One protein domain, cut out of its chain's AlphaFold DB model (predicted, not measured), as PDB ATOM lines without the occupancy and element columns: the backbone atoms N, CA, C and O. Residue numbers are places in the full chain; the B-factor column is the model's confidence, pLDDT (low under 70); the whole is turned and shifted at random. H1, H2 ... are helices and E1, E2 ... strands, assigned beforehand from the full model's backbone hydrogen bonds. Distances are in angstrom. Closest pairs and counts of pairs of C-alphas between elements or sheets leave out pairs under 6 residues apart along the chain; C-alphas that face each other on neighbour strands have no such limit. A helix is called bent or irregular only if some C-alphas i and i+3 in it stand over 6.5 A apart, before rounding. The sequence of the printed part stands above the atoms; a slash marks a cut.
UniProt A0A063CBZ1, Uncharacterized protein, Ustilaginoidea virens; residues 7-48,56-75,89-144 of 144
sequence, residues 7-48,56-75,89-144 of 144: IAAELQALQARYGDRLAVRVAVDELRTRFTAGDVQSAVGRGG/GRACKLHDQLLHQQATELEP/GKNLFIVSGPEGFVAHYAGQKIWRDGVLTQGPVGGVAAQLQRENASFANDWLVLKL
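What this domain is: This is residues 7 to 48, 56 to 75 and 89 to 144 of the 144 residues of an uncharacterized protein of Ustilaginoidea virens (UniProt A0A063CBZ1). Two parallel strands, E1 and E4, lie side by side in the middle, with H4 at the end where both strands finish and H5 following H4 almost in one line; H6 makes a corner with H5 and leads into E4. A small hairpin, E2 and E3, lies far out at one end of the whole, while H2 packs on H5 at the other end and H1 lies off by itself, its residues 16 to 21 sticking out. The printed part has 118 residues, with six named helices and four named strands in the order H1 H2 H3 E1 H4 E2 E3 H5 H6 E4; its class is mixed, helices and strands. It is compact, with a radius of gyration of the C-alphas of 14.9 A and spans of 39 by 33 by 29 A.

How they stand to each other: E1, residues 91 to 95, and E4, residues 139 to 143, are parallel neighbours at 24 degrees; N 93 and O 140 are 2.8 A apart and N 142 and O 93 2.9 A, within hydrogen-bond range. The closest C-alphas of E1 and H4, residues 99 to 106, are those of Val 95 and Val 102, 6.0 A apart. H5, residues 123 to 131, is the hub, touching three helices. It touches H4 at Tyr 105 and Val 124, whose C-alphas are 4.7 A apart, with a shallow tilt of 3 degrees, the same way. H5 touches H2, residues 37 to 45, with the C-alphas of Ala 37 and Val 124 closest at 5.8 A, at a steep tilt of 63 degrees. H5 and H6, residues 133 to 138, touch only at the corner by their link, with the C-alphas of Gln 129 and Ala 136 closest at 4.5 A; they are only just about perpendicular, at 70.3 degrees. The closest C-alphas of H3, residues 64 to 67, and E4 are those of Gln 64 and Leu 140, 5.8 A apart. E2, residues 110 to 112, and E3, residues 115 to 117, form an antiparallel hairpin; N 117 and O 110 are 2.8 A apart, within hydrogen-bond range. H1, residues 7 to 21, is apart from H2 and H5, for instance. Every O i to N i+4 pair is within hydrogen-bond range in H2, H4, H5 and H6, and 9 of 11 in H1; H3 is too short for such a pair.

Where its parts are: E1 is 13.3 A long from first to last C-alpha and E4 13.1 A. H1 begins at C-alpha 7, (-37.196, 131.939, 223.671), and is 19.1 A long; it is irregular, with C-alphas 17 and 20 9.5 A apart. H5 is 12.9 A long, H2 11.8 A and H4 10.4 A. E4 ends at C-alpha 143, (-22.790, 141.855, 226.349).

The domain as a whole: The two C-alphas farthest apart are those of Glu 30 and Asp 113, 41.6 A. Residues 49 to 55 and 76 to 88 are not printed, with gaps of 21.1 A and 19.5 A between the C-alphas on either side. The link from H1 to H2, residues 22 to 36, is long. The mean pLDDT of the printed part is 83.8; residues 27 to 33, 46 to 48, 56 to 57, 74 to 75 and 89 are under 70.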
ATOM      1  N   ILE A   7     -38.551 131.781 224.219       75.44
ATOM      2  CA  ILE A   7     -37.196 131.939 223.671       75.44
ATOM      3  C   ILE A   7     -36.724 130.653 222.981       75.44
ATOM      4  O   ILE A   7     -36.170 130.709 221.887       75.44
ATOM      5  N   ALA A   8     -36.949 129.482 223.585       77.19
ATOM      6  CA  ALA A   8     -36.564 128.213 222.976       77.19
ATOM      7  C   ALA A   8     -37.320 127.955 221.659       77.19
ATOM      8  O   ALA A   8     -36.709 127.499 220.692       77.19
ATOM      9  N   ALA A   9     -38.609 128.302 221.593       83.56
ATOM     10  CA  ALA A   9     -39.396 128.208 220.365       83.56
ATOM     11  C   ALA A   9     -38.888 129.171 219.273       83.56
ATOM     12  O   ALA A   9     -38.776 128.787 218.107       83.56
ATOM     13  N   GLU A  10     -38.523 130.400 219.642       85.44
ATOM     14  CA  GLU A  10     -37.972 131.386 218.708       85.44
ATOM     15  C   GLU A  10     -36.599 130.964 218.166       85.44
ATOM     16  O   GLU A  10     -36.359 131.011 216.959       85.44
ATOM     17  N   LEU A  11     -35.721 130.450 219.031       84.00
ATOM     18  CA  LEU A  11     -34.425 129.908 218.626       84.00
ATOM     19  C   LEU A  11     -34.568 128.703 217.682       84.00
ATOM     20  O   LEU A  11     -33.833 128.607 216.697       84.00
ATOM     21  N   GLN A  12     -35.535 127.815 217.936       83.75
ATOM     22  CA  GLN A  12     -35.856 126.705 217.034       83.75
ATOM     23  C   GLN A  12     -36.358 127.202 215.673       83.75
ATOM     24  O   GLN A  12     -35.926 126.697 214.636       83.75
ATOM     25  N   ALA A  13     -37.223 128.221 215.656       87.56
ATOM     26  CA  ALA A  13     -37.716 128.820 214.418       87.56
ATOM     27  C   ALA A  13     -36.585 129.475 213.603       87.56
ATOM     28  O   ALA A  13     -36.528 129.322 212.380       87.56
ATOM     29  N   LEU A  14     -35.649 130.158 214.271       85.44
ATOM     30  CA  LEU A  14     -34.457 130.710 213.629       85.44
ATOM     31  C   LEU A  14     -33.585 129.601 213.035       85.44
ATOM     32  O   LEU A  14     -33.186 129.697 211.874       85.44
ATOM     33  N   GLN A  15     -33.327 128.531 213.788       86.00
ATOM     34  CA  GLN A  15     -32.540 127.401 213.294       86.00
ATOM     35  C   GLN A  15     -33.188 126.753 212.061       86.00
ATOM     36  O   GLN A  15     -32.504 126.524 211.064       86.00
ATOM     37  N   ALA A  16     -34.511 126.556 212.068       86.69
ATOM     38  CA  ALA A  16     -35.248 126.041 210.913       86.69
ATOM     39  C   ALA A  16     -35.156 126.969 209.686       86.69
ATOM     40  O   ALA A  16     -35.015 126.498 208.559       86.69
ATOM     41  N   ARG A  17     -35.194 128.292 209.893       90.88
ATOM     42  CA  ARG A  17     -35.106 129.290 208.814       90.88
ATOM     43  C   ARG A  17     -33.720 129.359 208.170       90.88
ATOM     44  O   ARG A  17     -33.618 129.635 206.974       90.88
ATOM     45  N   TYR A  18     -32.658 129.187 208.955       83.00
ATOM     46  CA  TYR A  18     -31.284 129.399 208.493       83.00
ATOM     47  C   TYR A  18     -30.517 128.105 208.190       83.00
ATOM     48  O   TYR A  18     -29.472 128.190 207.537       83.00
ATOM     49  N   GLY A  19     -31.054 126.941 208.571       83.50
ATOM     50  CA  GLY A  19     -30.467 125.630 208.298       83.50
ATOM     51  C   GLY A  19     -29.039 125.536 208.834       83.50
ATOM     52  O   GLY A  19     -28.743 126.020 209.924       83.50
ATOM     53  N   ASP A  20     -28.126 125.007 208.021       79.44
ATOM     54  CA  ASP A  20     -26.717 124.807 208.396       79.44
ATOM     55  C   ASP A  20     -25.942 126.111 208.650       79.44
ATOM     56  O   ASP A  20     -24.823 126.086 209.159       79.44
ATOM     57  N   ARG A  21     -26.531 127.273 208.329       73.06
ATOM     58  CA  ARG A  21     -25.933 128.585 208.619       73.06
ATOM     59  C   ARG A  21     -26.118 129.028 210.070       73.06
ATOM     60  O   ARG A  21     -25.514 130.022 210.462       73.06
ATOM     61  N   LEU A  22     -26.957 128.344 210.852       76.31
ATOM     62  CA  LEU A  22     -27.185 128.655 212.261       76.31
ATOM     63  C   LEU A  22     -27.272 127.371 213.090       76.31
ATOM     64  O   LEU A  22     -28.225 126.604 212.988       76.31
ATOM     65  N   ALA A  23     -26.306 127.177 213.983       77.25
ATOM     66  CA  ALA A  23     -26.338 126.099 214.962       77.25
ATOM     67  C   ALA A  23     -26.713 126.655 216.341       77.25
ATOM     68  O   ALA A  23     -25.898 127.313 216.986       77.25
ATOM     69  N   VAL A  24     -27.926 126.362 216.815       75.62
ATOM     70  CA  VAL A  24     -28.324 126.644 218.202       75.62
ATOM     71  C   VAL A  24     -28.017 125.426 219.061       75.62
ATOM     72  O   VAL A  24     -28.307 124.290 218.680       75.62
ATOM     73  N   ARG A  25     -27.407 125.652 220.226       71.25
ATOM     74  CA  ARG A  25     -27.056 124.600 221.184       71.25
ATOM     75  C   ARG A  25     -27.398 125.060 222.585       71.25
ATOM     76  O   ARG A  25     -27.124 126.200 222.940       71.25
ATOM     77  N   VAL A  26     -27.976 124.158 223.369       70.31
ATOM     78  CA  VAL A  26     -28.364 124.421 224.753       70.31
ATOM     79  C   VAL A  26     -27.467 123.589 225.660       70.31
ATOM     80  O   VAL A  26     -27.376 122.375 225.497       70.31
ATOM     81  N   ALA A  27     -26.799 124.254 226.597       65.00
ATOM     82  CA  ALA A  27     -26.089 123.622 227.698       65.00
ATOM     83  C   ALA A  27     -26.770 124.054 228.999       65.00
ATOM     84  O   ALA A  27     -27.039 125.240 229.193       65.00
ATOM     85  N   VAL A  28     -27.075 123.089 229.861       67.06
ATOM     86  CA  VAL A  28     -27.675 123.331 231.174       67.06
ATOM     87  C   VAL A  28     -26.640 122.940 232.215       67.06
ATOM     88  O   VAL A  28     -26.124 121.827 232.168       67.06
ATOM     89  N   ASP A  29     -26.322 123.851 233.135       66.44
ATOM     90  CA  ASP A  29     -25.567 123.496 234.336       66.44
ATOM     91  C   ASP A  29     -26.470 122.640 235.237       66.44
ATOM     92  O   ASP A  29     -27.389 123.146 235.888       66.44
ATOM     93  N   GLU A  30     -26.232 121.328 235.246       63.44
ATOM     94  CA  GLU A  30     -26.982 120.368 236.064       63.44
ATOM     95  C   GLU A  30     -26.797 120.620 237.571       63.44
ATOM     96  O   GLU A  30     -27.689 120.305 238.363       63.44
ATOM     97  N   LEU A  31     -25.683 121.255 237.966       60.38
ATOM     98  CA  LEU A  31     -25.364 121.616 239.349       60.38
ATOM     99  C   LEU A  31     -25.915 122.998 239.751       60.38
ATOM    100  O   LEU A  31     -25.768 123.394 240.908       60.38
ATOM    101  N   ARG A  32     -26.583 123.708 238.825       58.12
ATOM    102  CA  ARG A  32     -27.337 124.967 239.006       58.12
ATOM    103  C   ARG A  32     -26.633 126.075 239.800       58.12
ATOM    104  O   ARG A  32     -27.306 126.848 240.485       58.12
ATOM    105  N   THR A  33     -25.309 126.182 239.747       66.69
ATOM    106  CA  THR A  33     -24.588 127.176 240.564       66.69
ATOM    107  C   THR A  33     -23.678 128.094 239.762       66.69
ATOM    108  O   THR A  33     -23.556 129.257 240.150       66.69
ATOM    109  N   ARG A  34     -23.071 127.641 238.653       74.00
ATOM    110  CA  ARG A  34     -22.236 128.473 237.761       74.00
ATOM    111  C   ARG A  34     -21.763 127.690 236.534       74.00
ATOM    112  O   ARG A  34     -21.324 126.553 236.656       74.00
ATOM    113  N   PHE A  35     -21.700 128.363 235.389       77.69
ATOM    114  CA  PHE A  35     -20.921 127.889 234.249       77.69
ATOM    115  C   PHE A  35     -19.436 128.183 234.488       77.69
ATOM    116  O   PHE A  35     -19.052 129.276 234.906       77.69
ATOM    117  N   THR A  36     -18.577 127.211 234.221       82.00
ATOM    118  CA  THR A  36     -17.123 127.362 234.279       82.00
ATOM    119  C   THR A  36     -16.544 127.645 232.893       82.00
ATOM    120  O   THR A  36     -17.218 127.494 231.872       82.00
ATOM    121  N   ALA A  37     -15.262 128.015 232.833       81.81
ATOM    122  CA  ALA A  37     -14.542 128.092 231.562       81.81
ATOM    123  C   ALA A  37     -14.610 126.753 230.794       81.81
ATOM    124  O   ALA A  37     -14.849 126.752 229.590       81.81
ATOM    125  N   GLY A  38     -14.510 125.611 231.486       81.88
ATOM    126  CA  GLY A  38     -14.601 124.287 230.862       81.88
ATOM    127  C   GLY A  38     -15.958 124.007 230.207       81.88
ATOM    128  O   GLY A  38     -16.006 123.438 229.113       81.88
ATOM    129  N   ASP A  39     -17.052 124.466 230.820       80.94
ATOM    130  CA  ASP A  39     -18.406 124.316 230.263       80.94
ATOM    131  C   ASP A  39     -18.566 125.138 228.983       80.94
ATOM    132  O   ASP A  39     -19.033 124.636 227.954       80.94
ATOM    133  N   VAL A  40     -18.104 126.391 229.016       80.50
ATOM    134  CA  VAL A  40     -18.145 127.288 227.857       80.50
ATOM    135  C   VAL A  40     -17.238 126.770 226.740       80.50
ATOM    136  O   VAL A  40     -17.658 126.726 225.584       80.50
ATOM    137  N   GLN A  41     -16.026 126.314 227.062       81.88
ATOM    138  CA  GLN A  41     -15.106 125.726 226.088       81.88
ATOM    139  C   GLN A  41     -15.707 124.480 225.435       81.88
ATOM    140  O   GLN A  41     -15.614 124.317 224.218       81.88
ATOM    141  N   SER A  42     -16.368 123.627 226.221       81.38
ATOM    142  CA  SER A  42     -17.062 122.445 225.713       81.38
ATOM    143  C   SER A  42     -18.205 122.820 224.769       81.38
ATOM    144  O   SER A  42     -18.383 122.176 223.737       81.38
ATOM    145  N   ALA A  43     -18.966 123.871 225.076       78.31
ATOM    146  CA  ALA A  43     -20.042 124.348 224.208       78.31
ATOM    147  C   ALA A  43     -19.505 124.938 222.890       78.31
ATOM    148  O   ALA A  43     -19.997 124.587 221.813       78.31
ATOM    149  N   VAL A  44     -18.461 125.768 222.980       77.56
ATOM    150  CA  VAL A  44     -17.796 126.423 221.844       77.56
ATOM    151  C   VAL A  44     -17.116 125.407 220.923       77.56
ATOM    152  O   VAL A  44     -17.310 125.443 219.710       77.56
ATOM    153  N   GLY A  45     -16.354 124.464 221.483       73.06
ATOM    154  CA  GLY A  45     -15.542 123.515 220.715       73.06
ATOM    155  C   GLY A  45     -16.350 122.453 219.970       73.06
ATOM    156  O   GLY A  45     -15.876 121.888 218.988       73.06
ATOM    157  N   ARG A  46     -17.593 122.183 220.388       66.75
ATOM    158  CA  ARG A  46     -18.449 121.225 219.677       66.75
ATOM    159  C   ARG A  46     -18.951 121.793 218.337       66.75
ATOM    160  O   ARG A  46     -19.494 121.028 217.534       66.75
ATOM    161  N   GLY A  47     -18.917 123.114 218.135       58.38
ATOM    162  CA  GLY A  47     -19.316 123.766 216.889       58.38
ATOM    163  C   GLY A  47     -18.156 123.717 215.911       58.38
ATOM    164  O   GLY A  47     -17.168 124.409 216.130       58.38
ATOM    165  N   GLY A  48     -18.261 122.889 214.866       55.72
ATOM    166  CA  GLY A  48     -17.286 122.832 213.778       55.72
ATOM    167  C   GLY A  48     -17.157 124.207 213.134       55.72
ATOM    168  O   GLY A  48     -17.905 124.549 212.228       55.72
ATOM    169  N   GLY A  56     -10.111 141.108 209.380       58.31
ATOM    170  CA  GLY A  56     -10.748 142.414 209.243       58.31
ATOM    171  C   GLY A  56     -10.361 143.332 210.400       58.31
ATOM    172  O   GLY A  56     -11.252 143.858 211.060       58.31
ATOM    173  N   ARG A  57      -9.058 143.490 210.683       63.47
ATOM    174  CA  ARG A  57      -8.559 144.495 211.634       63.47
ATOM    175  C   ARG A  57      -9.078 145.841 211.129       63.47
ATOM    176  O   ARG A  57      -8.836 146.169 209.970       63.47
ATOM    177  N   ALA A  58      -9.835 146.557 211.955       76.75
ATOM    178  CA  ALA A  58     -10.623 147.747 211.600       76.75
ATOM    179  C   ALA A  58     -12.045 147.545 211.013       76.75
ATOM    180  O   ALA A  58     -12.670 148.518 210.588       76.75
ATOM    181  N   CYS A  59     -12.621 146.339 211.029       81.88
ATOM    182  CA  CYS A  59     -14.051 146.144 210.760       81.88
ATOM    183  C   CYS A  59     -14.809 145.862 212.060       81.88
ATOM    184  O   CYS A  59     -14.503 144.881 212.731       81.88
ATOM    185  N   LYS A  60     -15.849 146.657 212.373       81.62
ATOM    186  CA  LYS A  60     -16.698 146.421 213.557       81.62
ATOM    187  C   LYS A  60     -17.188 144.966 213.614       81.62
ATOM    188  O   LYS A  60     -17.103 144.377 214.666       81.62
ATOM    189  N   LEU A  61     -17.567 144.348 212.490       81.88
ATOM    190  CA  LEU A  61     -18.079 142.966 212.460       81.88
ATOM    191  C   LEU A  61     -17.016 141.862 212.644       81.88
ATOM    192  O   LEU A  61     -17.374 140.687 212.668       81.88
ATOM    193  N   HIS A  62     -15.726 142.203 212.740       83.00
ATOM    194  CA  HIS A  62     -14.632 141.228 212.847       83.00
ATOM    195  C   HIS A  62     -13.580 141.564 213.918       83.00
ATOM    196  O   HIS A  62     -12.678 140.755 214.141       83.00
ATOM    197  N   ASP A  63     -13.670 142.730 214.561       86.00
ATOM    198  CA  ASP A  63     -12.648 143.256 215.466       86.00
ATOM    199  C   ASP A  63     -13.221 143.512 216.868       86.00
ATOM    200  O   ASP A  63     -13.988 144.454 217.098       86.00
ATOM    201  N   GLN A  64     -12.818 142.677 217.831       90.62
ATOM    202  CA  GLN A  64     -13.267 142.769 219.221       90.62
ATOM    203  C   GLN A  64     -12.910 144.111 219.880       90.62
ATOM    204  O   GLN A  64     -13.640 144.567 220.762       90.62
ATOM    205  N   LEU A  65     -11.802 144.754 219.484       90.31
ATOM    206  CA  LEU A  65     -11.395 146.036 220.069       90.31
ATOM    207  C   LEU A  65     -12.365 147.148 219.672       90.31
ATOM    208  O   LEU A  65     -12.744 147.957 220.519       90.31
ATOM    209  N   LEU A  66     -12.826 147.146 218.419       88.88
ATOM    210  CA  LEU A  66     -13.825 148.105 217.952       88.88
ATOM    211  C   LEU A  66     -15.172 147.921 218.660       88.88
ATOM    212  O   LEU A  66     -15.867 148.902 218.926       88.88
ATOM    213  N   HIS A  67     -15.519 146.686 219.023       88.69
ATOM    214  CA  HIS A  67     -16.741 146.407 219.770       88.69
ATOM    215  C   HIS A  67     -16.749 146.994 221.179       88.69
ATOM    216  O   HIS A  67     -17.828 147.304 221.668       88.69
ATOM    217  N   GLN A  68     -15.596 147.235 221.815       92.06
ATOM    218  CA  GLN A  68     -15.558 147.826 223.162       92.06
ATOM    219  C   GLN A  68     -16.200 149.218 223.224       92.06
ATOM    220  O   GLN A  68     -16.643 149.644 224.287       92.06
ATOM    221  N   GLN A  69     -16.227 149.929 222.094       89.31
ATOM    222  CA  GLN A  69     -16.839 151.250 221.958       89.31
ATOM    223  C   GLN A  69     -18.293 151.190 221.479       89.31
ATOM    224  O   GLN A  69     -18.953 152.222 221.430       89.31
ATOM    225  N   ALA A  70     -18.800 150.010 221.112       87.44
ATOM    226  CA  ALA A  70     -20.169 149.873 220.647       87.44
ATOM    227  C   ALA A  70     -21.156 150.150 221.789       87.44
ATOM    228  O   ALA A  70     -20.940 149.728 222.930       87.44
ATOM    229  N   THR A  71     -22.246 150.832 221.455       86.12
ATOM    230  CA  THR A  71     -23.424 151.002 222.308       86.12
ATOM    231  C   THR A  71     -24.588 150.201 221.734       86.12
ATOM    232  O   THR A  71     -24.642 149.933 220.534       86.12
ATOM    233  N   GLU A  72     -25.521 149.804 222.592       76.19
ATOM    234  CA  GLU A  72     -26.763 149.123 222.202       76.19
ATOM    235  C   GLU A  72     -27.707 150.021 221.399       76.19
ATOM    236  O   GLU A  72     -28.607 149.532 220.726       76.19
ATOM    237  N   LEU A  73     -27.485 151.336 221.460       70.75
ATOM    238  CA  LEU A  73     -28.281 152.338 220.760       70.75
ATOM    239  C   LEU A  73     -27.775 152.618 219.335       70.75
ATOM    240  O   LEU A  73     -28.326 153.484 218.655       70.75
ATOM    241  N   GLU A  74     -26.726 151.927 218.874       69.00
ATOM    242  CA  GLU A  74     -26.231 152.102 217.507       69.00
ATOM    243  C   GLU A  74     -27.297 151.648 216.489       69.00
ATOM    244  O   GLU A  74     -27.906 150.585 216.650       69.00
ATOM    245  N   PRO A  75     -27.510 152.409 215.401       63.69
ATOM    246  CA  PRO A  75     -28.411 152.002 214.332       63.69
ATOM    247  C   PRO A  75     -27.918 150.732 213.624       63.69
ATOM    248  O   PRO A  75     -26.758 150.330 213.751       63.69
ATOM    249  N   GLY A  89     -17.473 135.850 208.332       69.50
ATOM    250  CA  GLY A  89     -17.990 136.162 209.675       69.50
ATOM    251  C   GLY A  89     -17.164 135.633 210.853       69.50
ATOM    252  O   GLY A  89     -16.368 134.712 210.708       69.50
ATOM    253  N   LYS A  90     -17.356 136.239 212.032       78.88
ATOM    254  CA  LYS A  90     -16.912 135.705 213.331       78.88
ATOM    255  C   LYS A  90     -18.061 134.946 213.989       78.88
ATOM    256  O   LYS A  90     -19.228 135.289 213.796       78.88
ATOM    257  N   ASN A  91     -17.726 133.967 214.818       82.75
ATOM    258  CA  ASN A  91     -18.679 133.372 215.744       82.75
ATOM    259  C   ASN A  91     -19.073 134.399 216.819       82.75
ATOM    260  O   ASN A  91     -18.280 135.275 217.159       82.75
ATOM    261  N   LEU A  92     -20.278 134.293 217.378       86.44
ATOM    262  CA  LEU A  92     -20.751 135.199 218.427       86.44
ATOM    263  C   LEU A  92     -20.873 134.458 219.760       86.44
ATOM    264  O   LEU A  92     -21.573 133.454 219.856       86.44
ATOM    265  N   PHE A  93     -20.224 134.987 220.794       89.44
ATOM    266  CA  PHE A  93     -20.412 134.597 222.185       89.44
ATOM    267  C   PHE A  93     -21.147 135.725 222.910       89.44
ATOM    268  O   PHE A  93     -20.580 136.785 223.170       89.44
ATOM    269  N   ILE A  94     -22.427 135.515 223.203       90.25
ATOM    270  CA  ILE A  94     -23.296 136.543 223.777       90.25
ATOM    271  C   ILE A  94     -23.575 136.199 225.237       90.25
ATOM    272  O   ILE A  94     -24.011 135.091 225.544       90.25
ATOM    273  N   VAL A  95     -23.351 137.160 226.132       91.62
ATOM    274  CA  VAL A  95     -23.690 137.056 227.554       91.62
ATOM    275  C   VAL A  95     -24.784 138.063 227.866       91.62
ATOM    276  O   VAL A  95     -24.602 139.257 227.650       91.62
ATOM    277  N   SER A  96     -25.901 137.574 228.397       89.06
ATOM    278  CA  SER A  96     -27.067 138.375 228.768       89.06
ATOM    279  C   SER A  96     -27.482 138.038 230.194       89.06
ATOM    280  O   SER A  96     -27.512 136.864 230.563       89.06
ATOM    281  N   GLY A  97     -27.828 139.047 230.993       89.25
ATOM    282  CA  GLY A  97     -28.319 138.842 232.359       89.25
ATOM    283  C   GLY A  97     -28.171 140.080 233.248       89.25
ATOM    284  O   GLY A  97     -27.853 141.157 232.750       89.25
ATOM    285  N   PRO A  98     -28.376 139.946 234.573       91.81
ATOM    286  CA  PRO A  98     -28.097 141.022 235.521       91.81
ATOM    287  C   PRO A  98     -26.658 141.536 235.389       91.81
ATOM    288  O   PRO A  98     -25.755 140.773 235.046       91.81
ATOM    289  N   GLU A  99     -26.412 142.800 235.733       90.00
ATOM    290  CA  GLU A  99     -25.099 143.438 235.541       90.00
ATOM    291  C   GLU A  99     -23.940 142.630 236.151       90.00
ATOM    292  O   GLU A  99     -22.926 142.403 235.492       90.00
ATOM    293  N   GLY A 100     -24.117 142.100 237.368       93.25
ATOM    294  CA  GLY A 100     -23.120 141.244 238.020       93.25
ATOM    295  C   GLY A 100     -22.861 139.919 237.290       93.25
ATOM    296  O   GLY A 100     -21.729 139.437 237.279       93.25
ATOM    297  N   PHE A 101     -23.876 139.355 236.627       92.44
ATOM    298  CA  PHE A 101     -23.730 138.159 235.797       92.44
ATOM    299  C   PHE A 101     -22.900 138.473 234.548       92.44
ATOM    300  O   PHE A 101     -21.900 137.808 234.279       92.44
ATOM    301  N   VAL A 102     -23.257 139.536 233.822       94.06
ATOM    302  CA  VAL A 102     -22.513 139.978 232.631       94.06
ATOM    303  C   VAL A 102     -21.063 140.308 232.988       94.06
ATOM    304  O   VAL A 102     -20.140 139.840 232.317       94.06
ATOM    305  N   ALA A 103     -20.844 141.040 234.083       95.44
ATOM    306  CA  ALA A 103     -19.511 141.392 234.555       95.44
ATOM    307  C   ALA A 103     -18.661 140.155 234.888       95.44
ATOM    308  O   ALA A 103     -17.484 140.107 234.526       95.44
ATOM    309  N   HIS A 104     -19.257 139.135 235.513       94.50
ATOM    310  CA  HIS A 104     -18.567 137.890 235.851       94.50
ATOM    311  C   HIS A 104     -18.122 137.096 234.613       94.50
ATOM    312  O   HIS A 104     -17.002 136.586 234.577       94.50
ATOM    313  N   TYR A 105     -18.974 136.994 233.589       94.44
ATOM    314  CA  TYR A 105     -18.705 136.135 232.432       94.44
ATOM    315  C   TYR A 105     -17.986 136.835 231.280       94.44
ATOM    316  O   TYR A 105     -17.171 136.200 230.619       94.44
ATOM    317  N   ALA A 106     -18.256 138.117 231.040       95.88
ATOM    318  CA  ALA A 106     -17.725 138.854 229.891       95.88
ATOM    319  C   ALA A 106     -16.999 140.154 230.269       95.88
ATOM    320  O   ALA A 106     -16.428 140.807 229.395       95.88
ATOM    321  N   GLY A 107     -16.980 140.534 231.550       96.56
ATOM    322  CA  GLY A 107     -16.438 141.808 232.029       96.56
ATOM    323  C   GLY A 107     -17.469 142.939 232.023       96.56
ATOM    324  O   GLY A 107     -18.449 142.910 231.281       96.56
ATOM    325  N   GLN A 108     -17.242 143.963 232.845       95.69
ATOM    326  CA  GLN A 108     -18.170 145.090 233.002       95.69
ATOM    327  C   GLN A 108     -18.364 145.888 231.700       95.69
ATOM    328  O   GLN A 108     -17.424 146.047 230.912       95.69
ATOM    329  N   LYS A 109     -19.580 146.399 231.484       94.81
ATOM    330  CA  LYS A 109     -19.829 147.502 230.544       94.81
ATOM    331  C   LYS A 109     -19.245 148.790 231.142       94.81
ATOM    332  O   LYS A 109     -19.024 148.864 232.351       94.81
ATOM    333  N   ILE A 110     -18.944 149.789 230.314       94.62
ATOM    334  CA  ILE A 110     -18.327 151.038 230.788       94.62
ATOM    335  C   ILE A 110     -19.089 152.257 230.282       94.62
ATOM    336  O   ILE A 110     -19.445 152.336 229.106       94.62
ATOM    337  N   TRP A 111     -19.298 153.227 231.169       93.62
ATOM    338  CA  TRP A 111     -19.753 154.556 230.784       93.62
ATOM    339  C   TRP A 111     -18.594 155.324 230.154       93.62
ATOM    340  O   TRP A 111     -17.526 155.461 230.755       93.62
ATOM    341  N   ARG A 112     -18.802 155.821 228.937       91.38
ATOM    342  CA  ARG A 112     -17.851 156.668 228.217       91.38
ATOM    343  C   ARG A 112     -18.629 157.760 227.500       91.38
ATOM    344  O   ARG A 112     -19.610 157.463 226.829       91.38
ATOM    345  N   ASP A 113     -18.217 159.010 227.696       90.38
ATOM    346  CA  ASP A 113     -18.825 160.185 227.057       90.38
ATOM    347  C   ASP A 113     -20.359 160.249 227.210       90.38
ATOM    348  O   ASP A 113     -21.085 160.636 226.300       90.38
ATOM    349  N   GLY A 114     -20.869 159.836 228.376       91.00
ATOM    350  CA  GLY A 114     -22.306 159.842 228.675       91.00
ATOM    351  C   GLY A 114     -23.111 158.704 228.039       91.00
ATOM    352  O   GLY A 114     -24.336 158.741 228.096       91.00
ATOM    353  N   VAL A 115     -22.458 157.685 227.471       92.19
ATOM    354  CA  VAL A 115     -23.112 156.506 226.888       92.19
ATOM    355  C   VAL A 115     -22.545 155.221 227.495       92.19
ATOM    356  O   VAL A 115     -21.342 155.100 227.735       92.19
ATOM    357  N   LEU A 116     -23.414 154.239 227.746       92.56
ATOM    358  CA  LEU A 116     -22.996 152.898 228.148       92.56
ATOM    359  C   LEU A 116     -22.459 152.136 226.929       92.56
ATOM    360  O   LEU A 116     -23.155 151.959 225.931       92.56
ATOM    361  N   THR A 117     -21.213 151.681 227.017       93.94
ATOM    362  CA  THR A 117     -20.519 150.934 225.961       93.94
ATOM    363  C   THR A 117     -20.165 149.527 226.428       93.94
ATOM    364  O   THR A 117     -20.100 149.252 227.630       93.94
ATOM    365  N   GLN A 118     -19.900 148.628 225.481       93.50
ATOM    366  CA  GLN A 118     -19.547 147.234 225.774       93.50
ATOM    367  C   GLN A 118     -18.328 147.104 226.704       93.50
ATOM    368  O   GLN A 118     -18.297 146.202 227.539       93.50
ATOM    369  N   GLY A 119     -17.327 147.983 226.596       94.75
ATOM    370  CA  GLY A 119     -16.091 147.898 227.379       94.75
ATOM    371  C   GLY A 119     -15.220 146.673 227.049       94.75
ATOM    372  O   GLY A 119     -15.549 145.892 226.153       94.75
ATOM    373  N   PRO A 120     -14.082 146.488 227.743       95.94
ATOM    374  CA  PRO A 120     -13.160 145.388 227.470       95.94
ATOM    375  C   PRO A 120     -13.757 144.021 227.817       95.94
ATOM    376  O   PRO A 120     -14.587 143.895 228.721       95.94
ATOM    377  N   VAL A 121     -13.301 142.983 227.113       96.25
ATOM    378  CA  VAL A 121     -13.609 141.592 227.470       96.25
ATOM    379  C   VAL A 121     -12.889 141.251 228.776       96.25
ATOM    380  O   VAL A 121     -11.689 141.475 228.914       96.25
ATOM    381  N   GLY A 122     -13.638 140.724 229.739       95.94
ATOM    382  CA  GLY A 122     -13.177 140.326 231.066       95.94
ATOM    383  C   GLY A 122     -13.800 139.000 231.502       95.94
ATOM    384  O   GLY A 122     -14.408 138.292 230.699       95.94
ATOM    385  N   GLY A 123     -13.654 138.671 232.785       94.50
ATOM    386  CA  GLY A 123     -14.316 137.511 233.375       94.50
ATOM    387  C   GLY A 123     -13.879 136.170 232.780       94.50
ATOM    388  O   GLY A 123     -12.728 135.999 232.363       94.50
ATOM    389  N   VAL A 124     -14.821 135.227 232.725       93.75
ATOM    390  CA  VAL A 124     -14.622 133.884 232.150       93.75
ATOM    391  C   VAL A 124     -14.211 133.952 230.672       93.75
ATOM    392  O   VAL A 124     -13.309 133.231 230.251       93.75
ATOM    393  N   ALA A 125     -14.793 134.857 229.883       93.38
ATOM    394  CA  ALA A 125     -14.454 135.019 228.471       93.38
ATOM    395  C   ALA A 125     -12.987 135.434 228.268       93.38
ATOM    396  O   ALA A 125     -12.312 134.899 227.391       93.38
ATOM    397  N   ALA A 126     -12.453 136.332 229.103       94.50
ATOM    398  CA  ALA A 126     -11.038 136.706 229.035       94.50
ATOM    399  C   ALA A 126     -10.101 135.563 229.457       94.50
ATOM    400  O   ALA A 126      -8.994 135.451 228.932       94.50
ATOM    401  N   GLN A 127     -10.528 134.703 230.390       93.62
ATOM    402  CA  GLN A 127      -9.794 133.477 230.710       93.62
ATOM    403  C   GLN A 127      -9.737 132.545 229.492       93.62
ATOM    404  O   GLN A 127      -8.651 132.125 229.098       93.62
ATOM    405  N   LEU A 128     -10.875 132.324 228.833       90.94
ATOM    406  CA  LEU A 128     -10.954 131.501 227.627       90.94
ATOM    407  C   LEU A 128     -10.103 132.040 226.479       90.94
ATOM    408  O   LEU A 128      -9.461 131.258 225.790       90.94
ATOM    409  N   GLN A 129     -10.047 133.362 226.285       91.75
ATOM    410  CA  GLN A 129      -9.179 133.958 225.264       91.75
ATOM    411  C   GLN A 129      -7.691 133.665 225.510       91.75
ATOM    412  O   GLN A 129      -6.937 133.513 224.552       91.75
ATOM    413  N   ARG A 130      -7.257 133.566 226.775       92.25
ATOM    414  CA  ARG A 130      -5.866 133.217 227.114       92.25
ATOM    415  C   ARG A 130      -5.564 131.736 226.907       92.25
ATOM    416  O   ARG A 130      -4.451 131.395 226.524       92.25
ATOM    417  N   GLU A 131      -6.538 130.873 227.175       89.25
ATOM    418  CA  GLU A 131      -6.373 129.414 227.150       89.25
ATOM    419  C   GLU A 131      -6.675 128.801 225.770       89.25
ATOM    420  O   GLU A 131      -6.212 127.704 225.463       89.25
ATOM    421  N   ASN A 132      -7.430 129.503 224.917       86.06
ATOM    422  CA  ASN A 132      -7.896 129.006 223.627       86.06
ATOM    423  C   ASN A 132      -7.724 130.056 222.516       86.06
ATOM    424  O   ASN A 132      -8.525 130.982 222.360       86.06
ATOM    425  N   ALA A 133      -6.707 129.849 221.673       85.31
ATOM    426  CA  ALA A 133      -6.404 130.728 220.548       85.31
ATOM    427  C   ALA A 133      -7.537 130.800 219.507       85.31
ATOM    428  O   ALA A 133      -7.736 131.855 218.911       85.31
ATOM    429  N   SER A 134      -8.301 129.724 219.284       84.31
ATOM    430  CA  SER A 134      -9.450 129.781 218.367       84.31
ATOM    431  C   SER A 134     -10.576 130.628 218.955       84.31
ATOM    432  O   SER A 134     -11.150 131.450 218.248       84.31
ATOM    433  N   PHE A 135     -10.837 130.541 220.264       86.88
ATOM    434  CA  PHE A 135     -11.808 131.438 220.898       86.88
ATOM    435  C   PHE A 135     -11.391 132.908 220.758       86.88
ATOM    436  O   PHE A 135     -12.199 133.747 220.378       86.88
ATOM    437  N   ALA A 136     -10.114 133.218 220.991       87.38
ATOM    438  CA  ALA A 136      -9.601 134.580 220.853       87.38
ATOM    439  C   ALA A 136      -9.673 135.127 219.420       87.38
ATOM    440  O   ALA A 136      -9.921 136.317 219.233       87.38
ATOM    441  N   ASN A 137      -9.440 134.276 218.420       83.25
ATOM    442  CA  ASN A 137      -9.344 134.714 217.032       83.25
ATOM    443  C   ASN A 137     -10.672 134.639 216.283       83.25
ATOM    444  O   ASN A 137     -10.910 135.485 215.428       83.25
ATOM    445  N   ASP A 138     -11.532 133.667 216.573       82.81
ATOM    446  CA  ASP A 138     -12.707 133.364 215.748       82.81
ATOM    447  C   ASP A 138     -14.019 133.881 216.346       82.81
ATOM    448  O   ASP A 138     -15.020 133.932 215.632       82.81
ATOM    449  N   TRP A 139     -14.029 134.291 217.620       88.38
ATOM    450  CA  TRP A 139     -15.242 134.694 218.333       88.38
ATOM    451  C   TRP A 139     -15.251 136.181 218.694       88.38
ATOM    452  O   TRP A 139     -14.247 136.744 219.129       88.38
ATOM    453  N   LEU A 140     -16.423 136.801 218.563       90.00
ATOM    454  CA  LEU A 140     -16.748 138.095 219.149       90.00
ATOM    455  C   LEU A 140     -17.581 137.891 220.411       90.00
ATOM    456  O   LEU A 140     -18.609 137.221 220.390       90.00
ATOM    457  N   VAL A 141     -17.142 138.506 221.500       92.56
ATOM    458  CA  VAL A 141     -17.828 138.551 222.785       92.56
ATOM    459  C   VAL A 141     -18.700 139.801 222.843       92.56
ATOM    460  O   VAL A 141     -18.191 140.921 222.728       92.56
ATOM    461  N   LEU A 142     -19.999 139.600 223.056       91.88
ATOM    462  CA  LEU A 142     -21.010 140.649 223.175       91.88
ATOM    463  C   LEU A 142     -21.741 140.541 224.517       91.88
ATOM    464  O   LEU A 142     -21.971 139.448 225.036       91.88
ATOM    465  N   LYS A 143     -22.115 141.694 225.061       93.44
ATOM    466  CA  LYS A 143     -22.790 141.855 226.349       93.44
ATOM    467  C   LYS A 143     -24.143 142.513 226.110       93.44
ATOM    468  O   LYS A 143     -24.173 143.629 225.587       93.44
ATOM    469  N   LEU A 144     -25.221 141.849 226.514       85.69
ATOM    470  CA  LEU A 144     -26.594 142.362 226.466       85.69
ATOM    471  C   LEU A 144     -27.094 142.644 227.880       85.69
ATOM    472  O   LEU A 144     -26.871 141.802 228.777       85.69
TER     473      LEU A 144